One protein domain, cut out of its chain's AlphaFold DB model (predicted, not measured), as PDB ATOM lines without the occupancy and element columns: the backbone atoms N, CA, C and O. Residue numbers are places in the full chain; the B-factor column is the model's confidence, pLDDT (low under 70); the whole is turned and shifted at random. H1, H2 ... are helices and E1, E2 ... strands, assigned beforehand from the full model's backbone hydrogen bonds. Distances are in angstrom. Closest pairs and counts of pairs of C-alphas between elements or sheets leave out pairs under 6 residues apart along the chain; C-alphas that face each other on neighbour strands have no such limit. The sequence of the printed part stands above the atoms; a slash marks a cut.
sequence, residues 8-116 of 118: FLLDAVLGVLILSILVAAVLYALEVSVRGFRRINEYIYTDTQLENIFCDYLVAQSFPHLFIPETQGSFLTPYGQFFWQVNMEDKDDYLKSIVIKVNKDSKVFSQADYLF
ATOM      1  N   PHE A   8     -14.052 -89.608  -4.360       65.25
ATOM      2  CA  PHE A   8     -14.864 -88.705  -5.181       65.25
ATOM      3  C   PHE A   8     -15.670 -87.690  -4.353       65.25
ATOM      4  O   PHE A   8     -15.808 -86.536  -4.748       65.25
ATOM      5  N   LEU A   9     -16.201 -88.106  -3.197       76.69
ATOM      6  CA  LEU A   9     -16.966 -87.212  -2.322       76.69
ATOM      7  C   LEU A   9     -16.050 -86.208  -1.610       76.69
ATOM      8  O   LEU A   9     -16.401 -85.039  -1.485       76.69
ATOM      9  N   LEU A  10     -14.874 -86.661  -1.166       82.12
ATOM     10  CA  LEU A  10     -13.886 -85.817  -0.497       82.12
ATOM     11  C   LEU A  10     -13.344 -84.744  -1.452       82.12
ATOM     12  O   LEU A  10     -13.306 -83.570  -1.090       82.12
ATOM     13  N   ASP A  11     -13.008 -85.134  -2.683       82.94
ATOM     14  CA  ASP A  11     -12.521 -84.221  -3.719       82.94
ATOM     15  C   ASP A  11     -13.595 -83.202  -4.121       82.94
ATOM     16  O   ASP A  11     -13.302 -82.018  -4.290       82.94
ATOM     17  N   ALA A  12     -14.862 -83.627  -4.205       85.19
ATOM     18  CA  ALA A  12     -15.981 -82.724  -4.463       85.19
ATOM     19  C   ALA A  12     -16.177 -81.705  -3.327       85.19
ATOM     20  O   ALA A  12     -16.369 -80.520  -3.594       85.19
ATOM     21  N   VAL A  13     -16.086 -82.138  -2.066       89.56
ATOM     22  CA  VAL A  13     -16.177 -81.242  -0.900       89.56
ATOM     23  C   VAL A  13     -15.017 -80.247  -0.888       89.56
ATOM     24  O   VAL A  13     -15.242 -79.054  -0.681       89.56
ATOM     25  N   LEU A  14     -13.794 -80.706  -1.165       90.50
ATOM     26  CA  LEU A  14     -12.619 -79.842  -1.246       90.50
ATOM     27  C   LEU A  14     -12.769 -78.805  -2.370       90.50
ATOM     28  O   LEU A  14     -12.505 -77.621  -2.162       90.50
ATOM     29  N   GLY A  15     -13.258 -79.234  -3.537       90.44
ATOM     30  CA  GLY A  15     -13.521 -78.362  -4.679       90.44
ATOM     31  C   GLY A  15     -14.557 -77.282  -4.372       90.44
ATOM     32  O   GLY A  15     -14.321 -76.111  -4.663       90.44
ATOM     33  N   VAL A  16     -15.668 -77.638  -3.717       91.94
ATOM     34  CA  VAL A  16     -16.693 -76.670  -3.282       91.94
ATOM     35  C   VAL A  16     -16.131 -75.683  -2.259       91.94
ATOM     36  O   VAL A  16     -16.436 -74.491  -2.323       91.94
ATOM     37  N   LEU A  17     -15.287 -76.145  -1.337       93.75
ATOM     38  CA  LEU A  17     -14.681 -75.292  -0.316       93.75
ATOM     39  C   LEU A  17     -13.720 -74.264  -0.935       93.75
ATOM     40  O   LEU A  17     -13.810 -73.077  -0.628       93.75
ATOM     41  N   ILE A  18     -12.877 -74.695  -1.879       94.12
ATOM     42  CA  ILE A  18     -11.994 -73.804  -2.646       94.12
ATOM     43  C   ILE A  18     -12.820 -72.797  -3.455       94.12
ATOM     44  O   ILE A  18     -12.535 -71.599  -3.424       94.12
ATOM     45  N   LEU A  19     -13.876 -73.256  -4.136       95.06
ATOM     46  CA  LEU A  19     -14.753 -72.384  -4.917       95.06
ATOM     47  C   LEU A  19     -15.440 -71.331  -4.035       95.06
ATOM     48  O   LEU A  19     -15.516 -70.168  -4.413       95.06
ATOM     49  N   SER A  20     -15.886 -71.716  -2.838       94.69
ATOM     50  CA  SER A  20     -16.533 -70.810  -1.880       94.69
ATOM     51  C   SER A  20     -15.577 -69.719  -1.401       94.69
ATOM     52  O   SER A  20     -15.959 -68.551  -1.337       94.69
ATOM     53  N   ILE A  21     -14.320 -70.079  -1.119       94.50
ATOM     54  CA  ILE A  21     -13.273 -69.121  -0.741       94.50
ATOM     55  C   ILE A  21     -12.983 -68.158  -1.898       94.50
ATOM     56  O   ILE A  21     -12.906 -66.948  -1.682       94.50
ATOM     57  N   LEU A  22     -12.865 -68.670  -3.125       95.69
ATOM     58  CA  LEU A  22     -12.629 -67.848  -4.314       95.69
ATOM     59  C   LEU A  22     -13.778 -66.866  -4.559       95.69
ATOM     60  O   LEU A  22     -13.533 -65.681  -4.766       95.69
ATOM     61  N   VAL A  23     -15.027 -67.330  -4.483       96.00
ATOM     62  CA  VAL A  23     -16.207 -66.470  -4.646       96.00
ATOM     63  C   VAL A  23     -16.244 -65.397  -3.560       96.00
ATOM     64  O   VAL A  23     -16.448 -64.227  -3.875       96.00
ATOM     65  N   ALA A  24     -15.983 -65.753  -2.300       95.00
ATOM     66  CA  ALA A  24     -15.929 -64.782  -1.208       95.00
ATOM     67  C   ALA A  24     -14.837 -63.722  -1.430       95.00
ATOM     68  O   ALA A  24     -15.091 -62.530  -1.250       95.00
ATOM     69  N   ALA A  25     -13.648 -64.130  -1.879       93.94
ATOM     70  CA  ALA A  25     -12.556 -63.212  -2.191       93.94
ATOM     71  C   ALA A  25     -12.910 -62.260  -3.346       93.94
ATOM     72  O   ALA A  25     -12.637 -61.062  -3.263       93.94
ATOM     73  N   VAL A  26     -13.563 -62.766  -4.398       94.88
ATOM     74  CA  VAL A  26     -14.027 -61.952  -5.533       94.88
ATOM     75  C   VAL A  26     -15.091 -60.948  -5.092       94.88
ATOM     76  O   VAL A  26     -14.997 -59.775  -5.444       94.88
ATOM     77  N   LEU A  27     -16.071 -61.376  -4.291       94.62
ATOM     78  CA  LEU A  27     -17.110 -60.488  -3.765       94.62
ATOM     79  C   LEU A  27     -16.515 -59.380  -2.891       94.62
ATOM     80  O   LEU A  27     -16.886 -58.217  -3.037       94.62
ATOM     81  N   TYR A  28     -15.544 -59.723  -2.044       92.69
ATOM     82  CA  TYR A  28     -14.836 -58.747  -1.224       92.69
ATOM     83  C   TYR A  28     -14.050 -57.738  -2.074       92.69
ATOM     84  O   TYR A  28     -14.145 -56.530  -1.858       92.69
ATOM     85  N   ALA A  29     -13.312 -58.204  -3.085       90.00
ATOM     86  CA  ALA A  29     -12.581 -57.324  -3.994       90.00
ATOM     87  C   ALA A  29     -13.523 -56.385  -4.770       90.00
ATOM     88  O   ALA A  29     -13.218 -55.201  -4.939       90.00
ATOM     89  N   LEU A  30     -14.686 -56.890  -5.195       92.19
ATOM     90  CA  LEU A  30     -15.713 -56.095  -5.865       92.19
ATOM     91  C   LEU A  30     -16.251 -54.997  -4.943       92.19
ATOM     92  O   LEU A  30     -16.340 -53.840  -5.346       92.19
ATOM     93  N   GLU A  31     -16.558 -55.334  -3.691       86.88
ATOM     94  CA  GLU A  31     -17.022 -54.371  -2.695       86.88
ATOM     95  C   GLU A  31     -15.991 -53.258  -2.449       86.88
ATOM     96  O   GLU A  31     -16.338 -52.074  -2.458       86.88
ATOM     97  N   VAL A  32     -14.717 -53.619  -2.268       87.19
ATOM     98  CA  VAL A  32     -13.628 -52.650  -2.072       87.19
ATOM     99  C   VAL A  32     -13.472 -51.746  -3.296       87.19
ATOM    100  O   VAL A  32     -13.365 -50.528  -3.144       87.19
ATOM    101  N   SER A  33     -13.523 -52.317  -4.501       84.62
ATOM    102  CA  SER A  33     -13.435 -51.571  -5.758       84.62
ATOM    103  C   SER A  33     -14.583 -50.568  -5.906       84.62
ATOM    104  O   SER A  33     -14.343 -49.379  -6.112       84.62
ATOM    105  N   VAL A  34     -15.832 -51.000  -5.694       83.75
ATOM    106  CA  VAL A  34     -17.020 -50.130  -5.772       83.75
ATOM    107  C   VAL A  34     -16.947 -48.993  -4.751       83.75
ATOM    108  O   VAL A  34     -17.241 -47.843  -5.082       83.75
ATOM    109  N   ARG A  35     -16.507 -49.277  -3.517       81.31
ATOM    110  CA  ARG A  35     -16.280 -48.239  -2.496       81.31
ATOM    111  C   ARG A  35     -15.195 -47.244  -2.928       81.31
ATOM    112  O   ARG A  35     -15.353 -46.048  -2.689       81.31
ATOM    113  N   GLY A  36     -14.122 -47.720  -3.564       79.19
ATOM    114  CA  GLY A  36     -13.045 -46.887  -4.106       79.19
ATOM    115  C   GLY A  36     -13.520 -45.962  -5.228       79.19
ATOM    116  O   GLY A  36     -13.351 -44.748  -5.128       79.19
ATOM    117  N   PHE A  37     -14.190 -46.515  -6.244       80.75
ATOM    118  CA  PHE A  37     -14.771 -45.745  -7.352       80.75
ATOM    119  C   PHE A  37     -15.731 -44.666  -6.864       80.75
ATOM    120  O   PHE A  37     -15.689 -43.533  -7.336       80.75
ATOM    121  N   ARG A  38     -16.568 -45.003  -5.883       74.69
ATOM    122  CA  ARG A  38     -17.505 -44.049  -5.302       74.69
ATOM    123  C   ARG A  38     -16.795 -42.850  -4.671       74.69
ATOM    124  O   ARG A  38     -17.195 -41.724  -4.942       74.69
ATOM    125  N   ARG A  39     -15.737 -43.075  -3.884       78.00
ATOM    126  CA  ARG A  39     -14.962 -41.980  -3.278       78.00
ATOM    127  C   ARG A  39     -14.321 -41.085  -4.336       78.00
ATOM    128  O   ARG A  39     -14.418 -39.874  -4.225       78.00
ATOM    129  N   ILE A  40     -13.695 -41.673  -5.358       82.06
ATOM    130  CA  ILE A  40     -13.048 -40.906  -6.436       82.06
ATOM    131  C   ILE A  40     -14.076 -40.041  -7.172       82.06
ATOM    132  O   ILE A  40     -13.837 -38.857  -7.385       82.06
ATOM    133  N   ASN A  41     -15.238 -40.604  -7.503       78.19
ATOM    134  CA  ASN A  41     -16.293 -39.842  -8.163       78.19
ATOM    135  C   ASN A  41     -16.818 -38.706  -7.278       78.19
ATOM    136  O   ASN A  41     -17.013 -37.605  -7.777       78.19
ATOM    137  N   GLU A  42     -17.013 -38.935  -5.977       76.56
ATOM    138  CA  GLU A  42     -17.425 -37.879  -5.041       76.56
ATOM    139  C   GLU A  42     -16.435 -36.698  -5.033       76.56
ATOM    140  O   GLU A  42     -16.878 -35.549  -5.054       76.56
ATOM    141  N   TYR A  43     -15.122 -36.960  -5.089       81.12
ATOM    142  CA  TYR A  43     -14.106 -35.908  -5.241       81.12
ATOM    143  C   TYR A  43     -14.246 -35.157  -6.569       81.12
ATOM    144  O   TYR A  43     -14.373 -33.939  -6.555       81.12
ATOM    145  N   ILE A  44     -14.327 -35.872  -7.697       81.94
ATOM    146  CA  ILE A  44     -14.451 -35.251  -9.028       81.94
ATOM    147  C   ILE A  44     -15.683 -34.337  -9.104       81.94
ATOM    148  O   ILE A  44     -15.587 -33.209  -9.586       81.94
ATOM    149  N   TYR A  45     -16.835 -34.798  -8.607       80.44
ATOM    150  CA  TYR A  45     -18.053 -33.985  -8.582       80.44
ATOM    151  C   TYR A  45     -17.910 -32.756  -7.683       80.44
ATOM    152  O   TYR A  45     -18.388 -31.687  -8.053       80.44
ATOM    153  N   THR A  46     -17.258 -32.892  -6.526       80.75
ATOM    154  CA  THR A  46     -17.014 -31.764  -5.614       80.75
ATOM    155  C   THR A  46     -16.125 -30.712  -6.276       80.75
ATOM    156  O   THR A  46     -16.470 -29.533  -6.253       80.75
ATOM    157  N   ASP A  47     -15.040 -31.136  -6.925       83.12
ATOM    158  CA  ASP A  47     -14.091 -30.241  -7.596       83.12
ATOM    159  C   ASP A  47     -14.727 -29.542  -8.803       83.12
ATOM    160  O   ASP A  47     -14.588 -28.333  -8.963       83.12
ATOM    161  N   THR A  48     -15.509 -30.270  -9.605       84.00
ATOM    162  CA  THR A  48     -16.228 -29.682 -10.750       84.00
ATOM    163  C   THR A  48     -17.239 -28.628 -10.287       84.00
ATOM    164  O   THR A  48     -17.387 -27.583 -10.916       84.00
ATOM    165  N   GLN A  49     -17.946 -28.874  -9.178       82.75
ATOM    166  CA  GLN A  49     -18.881 -27.889  -8.629       82.75
ATOM    167  C   GLN A  49     -18.165 -26.664  -8.067       82.75
ATOM    168  O   GLN A  49     -18.627 -25.546  -8.276       82.75
ATOM    169  N   LEU A  50     -17.024 -26.857  -7.403       83.50
ATOM    170  CA  LEU A  50     -16.188 -25.749  -6.956       83.50
ATOM    171  C   LEU A  50     -15.739 -24.875  -8.133       83.50
ATOM    172  O   LEU A  50     -15.848 -23.654  -8.055       83.50
ATOM    173  N   GLU A  51     -15.267 -25.496  -9.217       85.44
ATOM    174  CA  GLU A  51     -14.806 -24.797 -10.418       85.44
ATOM    175  C   GLU A  51     -15.932 -23.982 -11.064       85.44
ATOM    176  O   GLU A  51     -15.730 -22.809 -11.377       85.44
ATOM    177  N   ASN A  52     -17.134 -24.556 -11.180       85.62
ATOM    178  CA  ASN A  52     -18.300 -23.855 -11.723       85.62
ATOM    179  C   ASN A  52     -18.681 -22.635 -10.873       85.62
ATOM    180  O   ASN A  52     -18.798 -21.535 -11.406       85.62
ATOM    181  N   ILE A  53     -18.801 -22.806  -9.550       83.81
ATOM    182  CA  ILE A  53     -19.129 -21.709  -8.623       83.81
ATOM    183  C   ILE A  53     -18.078 -20.598  -8.712       83.81
ATOM    184  O   ILE A  53     -18.408 -19.412  -8.710       83.81
ATOM    185  N   PHE A  54     -16.800 -20.972  -8.790       81.56
ATOM    186  CA  PHE A  54     -15.711 -20.012  -8.890       81.56
ATOM    187  C   PHE A  54     -15.746 -19.245 -10.219       81.56
ATOM    188  O   PHE A  54     -15.597 -18.023 -10.221       81.56
ATOM    189  N   CYS A  55     -16.005 -19.929 -11.336       82.12
ATOM    190  CA  CYS A  55     -16.180 -19.295 -12.644       82.12
ATOM    191  C   CYS A  55     -17.354 -18.311 -12.646       82.12
ATOM    192  O   CYS A  55     -17.184 -17.161 -13.050       82.12
ATOM    193  N   ASP A  56     -18.513 -18.735 -12.145       82.19
ATOM    194  CA  ASP A  56     -19.715 -17.902 -12.042       82.19
ATOM    195  C   ASP A  56     -19.443 -16.632 -11.230       82.19
ATOM    196  O   ASP A  56     -19.856 -15.531 -11.604       82.19
ATOM    197  N   TYR A  57     -18.684 -16.762 -10.146       78.44
ATOM    198  CA  TYR A  57     -18.321 -15.635  -9.303       78.44
ATOM    199  C   TYR A  57     -17.320 -14.675  -9.977       78.44
ATOM    200  O   TYR A  57     -17.497 -13.458  -9.908       78.44
ATOM    201  N   LEU A  58     -16.316 -15.182 -10.700       78.56
ATOM    202  CA  LEU A  58     -15.400 -14.343 -11.492       78.56
ATOM    203  C   LEU A  58     -16.131 -13.572 -12.603       78.56
ATOM    204  O   LEU A  58     -15.830 -12.400 -12.865       78.56
ATOM    205  N   VAL A  59     -17.110 -14.212 -13.247       81.06
ATOM    206  CA  VAL A  59     -17.962 -13.572 -14.256       81.06
ATOM    207  C   VAL A  59     -18.829 -12.492 -13.614       81.06
ATOM    208  O   VAL A  59     -18.883 -11.382 -14.143       81.06
ATOM    209  N   ALA A  60     -19.440 -12.770 -12.458       79.56
ATOM    210  CA  ALA A  60     -20.230 -11.794 -11.706       79.56
ATOM    211  C   ALA A  60     -19.417 -10.547 -11.334       79.56
ATOM    212  O   ALA A  60     -19.893  -9.428 -11.505       79.56
ATOM    213  N   GLN A  61     -18.172 -10.720 -10.874       74.94
ATOM    214  CA  GLN A  61     -17.292  -9.591 -10.556       74.94
ATOM    215  C   GLN A  61     -16.934  -8.761 -11.794       74.94
ATOM    216  O   GLN A  61     -16.857  -7.534 -11.723       74.94
ATOM    217  N   SER A  62     -16.728  -9.420 -12.934       79.75
ATOM    218  CA  SER A  62     -16.369  -8.754 -14.191       79.75
ATOM    219  C   SER A  62     -17.565  -8.051 -14.845       79.75
ATOM    220  O   SER A  62     -17.400  -7.020 -15.498       79.75
ATOM    221  N   PHE A  63     -18.775  -8.588 -14.663       77.25
ATOM    222  CA  PHE A  63     -20.010  -8.116 -15.292       77.25
ATOM    223  C   PHE A  63     -21.196  -8.083 -14.306       77.25
ATOM    224  O   PHE A  63     -22.198  -8.778 -14.504       77.25
ATOM    225  N   PRO A  64     -21.148  -7.224 -13.273       69.31
ATOM    226  CA  PRO A  64     -22.087  -7.271 -12.142       69.31
ATOM    227  C   PRO A  64     -23.540  -6.926 -12.499       69.31
ATOM    228  O   PRO A  64     -24.462  -7.210 -11.746       69.31
ATOM    229  N   HIS A  65     -23.768  -6.305 -13.656       73.81
ATOM    230  CA  HIS A  65     -25.090  -5.912 -14.154       73.81
ATOM    231  C   HIS A  65     -25.736  -6.970 -15.063       73.81
ATOM    232  O   HIS A  65     -26.889  -6.805 -15.457       73.81
ATOM    233  N   LEU A  66     -25.007  -8.033 -15.416       67.69
ATOM    234  CA  LEU A  66     -25.483  -9.087 -16.316       67.69
ATOM    235  C   LEU A  66     -25.777 -10.401 -15.592       67.69
ATOM    236  O   LEU A  66     -26.506 -11.232 -16.131       67.69
ATOM    237  N   PHE A  67     -25.222 -10.597 -14.395       69.12
ATOM    238  CA  PHE A  67     -25.271 -11.884 -13.723       69.12
ATOM    239  C   PHE A  67     -25.249 -11.738 -12.199       69.12
ATOM    240  O   PHE A  67     -24.423 -11.013 -11.648       69.12
ATOM    241  N   ILE A  68     -26.154 -12.454 -11.529       70.62
ATOM    242  CA  ILE A  68     -26.181 -12.603 -10.072       70.62
ATOM    243  C   ILE A  68     -25.858 -14.076  -9.787       70.62
ATOM    244  O   ILE A  68     -26.654 -14.931 -10.181       70.62
ATOM    245  N   PRO A  69     -24.718 -14.391  -9.148       72.56
ATOM    246  CA  PRO A  69     -24.317 -15.769  -8.908       72.56
ATOM    247  C   PRO A  69     -25.236 -16.429  -7.877       72.56
ATOM    248  O   PRO A  69     -25.625 -15.811  -6.882       72.56
ATOM    249  N   GLU A  70     -25.562 -17.704  -8.089       77.31
ATOM    250  CA  GLU A  70     -26.294 -18.490  -7.097       77.31
ATOM    251  C   GLU A  70     -25.420 -18.717  -5.859       77.31
ATOM    252  O   GLU A  70     -24.375 -19.366  -5.906       77.31
ATOM    253  N   THR A  71     -25.859 -18.193  -4.715       79.94
ATOM    254  CA  THR A  71     -25.108 -18.289  -3.454       79.94
ATOM    255  C   THR A  71     -25.341 -19.599  -2.712       79.94
ATOM    256  O   THR A  71     -24.629 -19.903  -1.761       79.94
ATOM    257  N   GLN A  72     -26.326 -20.396  -3.114       88.38
ATOM    258  CA  GLN A  72     -26.571 -21.721  -2.559       88.38
ATOM    259  C   GLN A  72     -27.427 -22.547  -3.509       88.38
ATOM    260  O   GLN A  72     -28.262 -22.006  -4.232       88.38
ATOM    261  N   GLY A  73     -27.297 -23.864  -3.426       88.19
ATOM    262  CA  GLY A  73     -28.161 -24.761  -4.173       88.19
ATOM    263  C   GLY A  73     -27.964 -26.218  -3.798       88.19
ATOM    264  O   GLY A  73     -27.181 -26.570  -2.911       88.19
ATOM    265  N   SER A  74     -28.729 -27.085  -4.457       88.75
ATOM    266  CA  SER A  74     -28.556 -28.527  -4.318       88.75
ATOM    267  C   SER A  74     -28.931 -29.271  -5.592       88.75
ATOM    268  O   SER A  74     -29.850 -28.861  -6.298       88.75
ATOM    269  N   PHE A  75     -28.271 -30.398  -5.852       87.19
ATOM    270  CA  PHE A  75     -28.681 -31.343  -6.891       87.19
ATOM    271  C   PHE A  75     -28.516 -32.785  -6.413       87.19
ATOM    272  O   PHE A  75     -27.708 -33.101  -5.534       87.19
ATOM    273  N   LEU A  76     -29.323 -33.675  -6.985       84.00
ATOM    274  CA  LEU A  76     -29.300 -35.093  -6.651       84.00
ATOM    275  C   LEU A  76     -28.346 -35.841  -7.586       84.00
ATOM    276  O   LEU A  76     -28.384 -35.660  -8.801       84.00
ATOM    277  N   THR A  77     -27.539 -36.735  -7.026       79.62
ATOM    278  CA  THR A  77     -26.708 -37.680  -7.785       79.62
ATOM    279  C   THR A  77     -26.981 -39.111  -7.325       79.62
ATOM    280  O   THR A  77     -27.522 -39.313  -6.234       79.62
ATOM    281  N   PRO A  78     -26.527 -40.130  -8.077       75.81
ATOM    282  CA  PRO A  78     -26.536 -41.517  -7.606       75.81
ATOM    283  C   PRO A  78     -25.763 -41.750  -6.292       75.81
ATOM    284  O   PRO A  78     -25.944 -42.780  -5.640       75.81
ATOM    285  N   TYR A  79     -24.893 -40.816  -5.891       72.00
ATOM    286  CA  TYR A  79     -24.025 -40.941  -4.717       72.00
ATOM    287  C   TYR A  79     -24.577 -40.237  -3.472       72.00
ATOM    288  O   TYR A  79     -24.189 -40.589  -2.355       72.00
ATOM    289  N   GLY A  80     -25.510 -39.303  -3.650       78.50
ATOM    290  CA  GLY A  80     -26.102 -38.492  -2.591       78.50
ATOM    291  C   GLY A  80     -26.640 -37.162  -3.117       78.50
ATOM    292  O   GLY A  80     -26.519 -36.845  -4.303       78.50
ATOM    293  N   GLN A  81     -27.234 -36.376  -2.224       85.75
ATOM    294  CA  GLN A  81     -27.617 -34.996  -2.500       85.75
ATOM    295  C   GLN A  81     -26.416 -34.088  -2.242       85.75
ATOM    296  O   GLN A  81     -25.939 -33.994  -1.112       85.75
ATOM    297  N   PHE A  82     -25.935 -33.428  -3.287       86.25
ATOM    298  CA  PHE A  82     -24.909 -32.401  -3.179       86.25
ATOM    299  C   PHE A  82     -25.581 -31.081  -2.825       86.25
ATOM    300  O   PHE A  82     -26.594 -30.720  -3.419       86.25
ATOM    301  N   PHE A  83     -25.022 -30.378  -1.852       88.94
ATOM    302  CA  PHE A  83     -25.426 -29.048  -1.425       88.94
ATOM    303  C   PHE A  83     -24.199 -28.149  -1.446       88.94
ATOM    304  O   PHE A  83     -23.143 -28.558  -0.968       88.94
ATOM    305  N   TRP A  84     -24.337 -26.933  -1.954       88.94
ATOM    306  CA  TRP A  84     -23.290 -25.926  -1.854       88.94
ATOM    307  C   TRP A  84     -23.842 -24.644  -1.256       88.94
ATOM    308  O   TRP A  84     -25.022 -24.320  -1.404       88.94
ATOM    309  N   GLN A  85     -22.960 -23.920  -0.583       88.94
ATOM    310  CA  GLN A  85     -23.222 -22.604  -0.040       88.94
ATOM    311  C   GLN A  85     -21.973 -21.741  -0.182       88.94
ATOM    312  O   GLN A  85     -20.880 -22.108   0.249       88.94
ATOM    313  N   VAL A  86     -22.164 -20.578  -0.779       86.00
ATOM    314  CA  VAL A  86     -21.178 -19.529  -0.967       86.00
ATOM    315  C   VAL A  86     -21.400 -18.493   0.122       86.00
ATOM    316  O   VAL A  86     -22.464 -17.882   0.206       86.00
ATOM    317  N   ASN A  87     -20.398 -18.294   0.971       84.75
ATOM    318  CA  ASN A  87     -20.422 -17.259   1.993       84.75
ATOM    319  C   ASN A  87     -19.561 -16.087   1.527       84.75
ATOM    320  O   ASN A  87     -18.369 -16.259   1.251       84.75
ATOM    321  N   MET A  88     -20.166 -14.905   1.483       79.31
ATOM    322  CA  MET A  88     -19.480 -13.644   1.210       79.31
ATOM    323  C   MET A  88     -19.056 -12.968   2.514       79.31
ATOM    324  O   MET A  88     -19.558 -13.283   3.595       79.31
ATOM    325  N   GLU A  89     -18.118 -12.038   2.414       80.06
ATOM    326  CA  GLU A  89     -17.773 -11.122   3.490       80.06
ATOM    327  C   GLU A  89     -18.651  -9.861   3.425       80.06
ATOM    328  O   GLU A  89     -18.679  -9.176   2.406       80.06
ATOM    329  N   ASP A  90     -19.332  -9.534   4.533       68.81
ATOM    330  CA  ASP A  90     -20.388  -8.502   4.615       68.81
ATOM    331  C   ASP A  90     -19.970  -7.080   4.197       68.81
ATOM    332  O   ASP A  90     -20.826  -6.215   4.023       68.81
ATOM    333  N   LYS A  91     -18.665  -6.790   4.116       65.31
ATOM    334  CA  LYS A  91     -18.157  -5.424   3.901       65.31
ATOM    335  C   LYS A  91     -17.665  -5.133   2.489       65.31
ATOM    336  O   LYS A  91     -17.749  -3.980   2.082       65.31
ATOM    337  N   ASP A  92     -17.177  -6.145   1.774       62.62
ATOM    338  CA  ASP A  92     -16.447  -5.961   0.511       62.62
ATOM    339  C   ASP A  92     -17.024  -6.813  -0.640       62.62
ATOM    340  O   ASP A  92     -16.398  -6.908  -1.693       62.62
ATOM    341  N   ASP A  93     -18.167  -7.484  -0.428       65.44
ATOM    342  CA  ASP A  93     -18.750  -8.485  -1.342       65.44
ATOM    343  C   ASP A  93     -17.742  -9.548  -1.807       65.44
ATOM    344  O   ASP A  93     -17.927 -10.189  -2.839       65.44
ATOM    345  N   TYR A  94     -16.670  -9.751  -1.036       72.38
ATOM    346  CA  TYR A  94     -15.587 -10.674  -1.340       72.38
ATOM    347  C   TYR A  94     -15.990 -12.105  -0.984       72.38
ATOM    348  O   TYR A  94     -16.609 -12.359   0.052       72.38
ATOM    349  N   LEU A  95     -15.604 -13.058  -1.829       75.75
ATOM    350  CA  LEU A  95     -15.806 -14.480  -1.587       75.75
ATOM    351  C   LEU A  95     -14.997 -14.926  -0.366       75.75
ATOM    352  O   LEU A  95     -13.780 -15.042  -0.439       75.75
ATOM    353  N   LYS A  96     -15.665 -15.220   0.752       82.31
ATOM    354  CA  LYS A  96     -15.007 -15.651   1.993       82.31
ATOM    355  C   LYS A  96     -14.772 -17.155   2.019       82.31
ATOM    356  O   LYS A  96     -13.675 -17.624   2.327       82.31
ATOM    357  N   SER A  97     -15.821 -17.926   1.741       82.94
ATOM    358  CA  SER A  97     -15.722 -19.383   1.741       82.94
ATOM    359  C   SER A  97     -16.766 -20.049   0.862       82.94
ATOM    360  O   SER A  97     -17.901 -19.579   0.810       82.94
ATOM    361  N   ILE A  98     -16.429 -21.204   0.300       84.25
ATOM    362  CA  ILE A  98     -17.386 -22.108  -0.340       84.25
ATOM    363  C   ILE A  98     -17.458 -23.387   0.487       84.25
ATOM    364  O   ILE A  98     -16.441 -24.023   0.753       84.25
ATOM    365  N   VAL A  99     -18.667 -23.756   0.890       86.31
ATOM    366  CA  VAL A  99     -18.954 -24.984   1.627       86.31
ATOM    367  C   VAL A  99     -19.706 -25.924   0.702       86.31
ATOM    368  O   VAL A  99     -20.803 -25.592   0.257       86.31
ATOM    369  N   ILE A 100     -19.150 -27.102   0.435       84.69
ATOM    370  CA  ILE A 100     -19.807 -28.154  -0.348       84.69
ATOM    371  C   ILE A 100     -20.028 -29.360   0.558       84.69
ATOM    372  O   ILE A 100     -19.104 -29.854   1.199       84.69
ATOM    373  N   LYS A 101     -21.270 -29.837   0.628       86.06
ATOM    374  CA  LYS A 101     -21.692 -30.972   1.448       86.06
ATOM    375  C   LYS A 101     -22.322 -32.040   0.574       86.06
ATOM    376  O   LYS A 101     -23.138 -31.744  -0.294       86.06
ATOM    377  N   VAL A 102     -22.006 -33.295   0.865       82.31
ATOM    378  CA  VAL A 102     -22.694 -34.453   0.292       82.31
ATOM    379  C   VAL A 102     -23.516 -35.096   1.390       82.31
ATOM    380  O   VAL A 102     -22.966 -35.632   2.352       82.31
ATOM    381  N   ASN A 103     -24.834 -35.051   1.249       82.12
ATOM    382  CA  ASN A 103     -25.768 -35.690   2.163       82.12
ATOM    383  C   ASN A 103     -26.228 -37.031   1.591       82.12
ATOM    384  O   ASN A 103     -26.650 -37.124   0.437       82.12
ATOM    385  N   LYS A 104     -26.203 -38.076   2.416       76.38
ATOM    386  CA  LYS A 104     -26.788 -39.379   2.091       76.38
ATOM    387  C   LYS A 104     -27.526 -39.919   3.310       76.38
ATOM    388  O   LYS A 104     -27.011 -39.834   4.421       76.38
ATOM    389  N   ASP A 105     -28.734 -40.440   3.104       76.31
ATOM    390  CA  ASP A 105     -29.575 -41.012   4.166       76.31
ATOM    391  C   ASP A 105     -29.743 -40.058   5.369       76.31
ATOM    392  O   ASP A 105     -29.602 -40.444   6.529       76.31
ATOM    393  N   SER A 106     -29.980 -38.772   5.077       64.50
ATOM    394  CA  SER A 106     -30.142 -37.689   6.066       64.50
ATOM    395  C   SER A 106     -28.920 -37.419   6.960       64.50
ATOM    396  O   SER A 106     -29.046 -36.738   7.978       64.50
ATOM    397  N   LYS A 107     -27.730 -37.906   6.588       72.75
ATOM    398  CA  LYS A 107     -26.456 -37.608   7.261       72.75
ATOM    399  C   LYS A 107     -25.499 -36.880   6.321       72.75
ATOM    400  O   LYS A 107     -25.447 -37.187   5.129       72.75
ATOM    401  N   VAL A 108     -24.713 -35.953   6.876       72.81
ATOM    402  CA  VAL A 108     -23.576 -35.345   6.170       72.81
ATOM    403  C   VAL A 108     -22.511 -36.423   6.016       72.81
ATOM    404  O   VAL A 108     -21.961 -36.914   6.999       72.81
ATOM    405  N   PHE A 109     -22.287 -36.839   4.778       68.75
ATOM    406  CA  PHE A 109     -21.344 -37.893   4.432       68.75
ATOM    407  C   PHE A 109     -19.947 -37.329   4.168       68.75
ATOM    408  O   PHE A 109     -18.952 -37.923   4.574       68.75
ATOM    409  N   SER A 110     -19.883 -36.171   3.512       72.31
ATOM    410  CA  SER A 110     -18.648 -35.442   3.235       72.31
ATOM    411  C   SER A 110     -18.913 -33.940   3.273       72.31
ATOM    412  O   SER A 110     -20.005 -33.500   2.904       72.31
ATOM    413  N   GLN A 111     -17.923 -33.173   3.719       81.38
ATOM    414  CA  GLN A 111     -17.925 -31.716   3.687       81.38
ATOM    415  C   GLN A 111     -16.538 -31.228   3.267       81.38
ATOM    416  O   GLN A 111     -15.533 -31.669   3.823       81.38
ATOM    417  N   ALA A 112     -16.508 -30.320   2.297       79.56
ATOM    418  CA  ALA A 112     -15.321 -29.599   1.872       79.56
ATOM    419  C   ALA A 112     -15.551 -28.102   2.095       79.56
ATOM    420  O   ALA A 112     -16.534 -27.546   1.601       79.56
ATOM    421  N   ASP A 113     -14.642 -27.478   2.842       81.81
ATOM    422  CA  ASP A 113     -14.665 -26.050   3.144       81.81
ATOM    423  C   ASP A 113     -13.462 -25.387   2.470       81.81
ATOM    424  O   ASP A 113     -12.309 -25.646   2.823       81.81
ATOM    425  N   TYR A 114     -13.732 -24.522   1.499       78.94
ATOM    426  CA  TYR A 114     -12.721 -23.752   0.790       78.94
ATOM    427  C   TYR A 114     -12.713 -22.332   1.333       78.94
ATOM    428  O   TYR A 114     -13.722 -21.636   1.248       78.94
ATOM    429  N   LEU A 115     -11.589 -21.915   1.911       78.50
ATOM    430  CA  LEU A 115     -11.374 -20.572   2.445       78.50
ATOM    431  C   LEU A 115     -10.508 -19.778   1.475       78.50
ATOM    432  O   LEU A 115      -9.441 -20.244   1.076       78.50
ATOM    433  N   PHE A 116     -10.947 -18.571   1.140       73.88
ATOM    434  CA  PHE A 116     -10.190 -17.663   0.287       73.88
ATOM    435  C   PHE A 116      -9.557 -16.589   1.172       73.88
ATOM    436  O   PHE A 116     -10.242 -15.904   1.932       73.88
TER     437      PHE A 116
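What this domain is: This is residues 8 to 116 of the 118 residues of an uncharacterized protein of Candidatus Omnitrophica bacterium 4484_49 (UniProt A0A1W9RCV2). One very long helix, H1, makes the length of this domain, and a small, twisted sheet of four strands covers one side of its second half. The first part of H1, residues 8 to 37, stands free and sticks out as a long arm, while residues 39 to 58 lie along the sheet, whose other face is bare. The printed part has 109 residues, with one named helix followed by four named strands, E1 to E4; the sheet's order is E1, E2, E3, E4, all antiparallel, and the class is mixed, helices and strands. The whole is extended, with a radius of gyration of the C-alphas of 23.3 A and spans of 84 by 23 by 22 A.

How they stand to each other: H1, residues 8 to 62, is on the sheet of E1, residues 72 to 77, E2, residues 80 to 88, E3, residues 95 to 104, and E4, residues 107 to 115, in two layers, a helix on one face of a sheet. Its height over the sheet is 9.4 A. It lies over E2 and E3 and runs along the strands, at 27 degrees to E3 on the local plane. The closest C-alphas of H1 and E3 are those of Thr 46 and Ile 100, 7.0 A apart. Every O i to N i+4 pair in H1 is within hydrogen-bond range. The four strands form a meander, each strand the antiparallel neighbour of the one before. E1 and E2 are a hairpin, with N 75 and O 82 at 3.0 A. E2 and E3 are a hairpin, with N 83 and O 101 at 2.8 A. E3 and E4 are a hairpin, with N 100 and O 112 at 2.9 A. E4 bends by 54 degrees at residue 110. The edge strands E1 and E4 are apart.

Where its parts are: H1 begins at C-alpha 8, (-14.864, -88.705, -5.181), and ends at C-alpha 62, (-16.369, -8.754, -14.191), 80.5 A from first to last C-alpha. E1, residues 72 to 77, is 16.8 A long, and E2, residues 80 to 88, is 26.0 A. E3, residues 95 to 104, is 27.5 A. E4, residues 107 to 115, is 23.3 A and ends at C-alpha 115, (-11.374, -20.572, 2.445).

The domain as a whole: The two C-alphas farthest apart are those of Phe 8 and His 65, at 83.9 A. Without the free residues 8 to 37, the body spans 38 by 21 by 18 A. The printed part has no cut. The links E1 to E2 and E3 to E4 are tight, those from H1 to E1 and from E2 to E3 are short, and no link is long. The mean pLDDT of the printed part is 81.7; it is under 70 at residues 8, 64, 66 to 67, 90 to 93, 106 and 109.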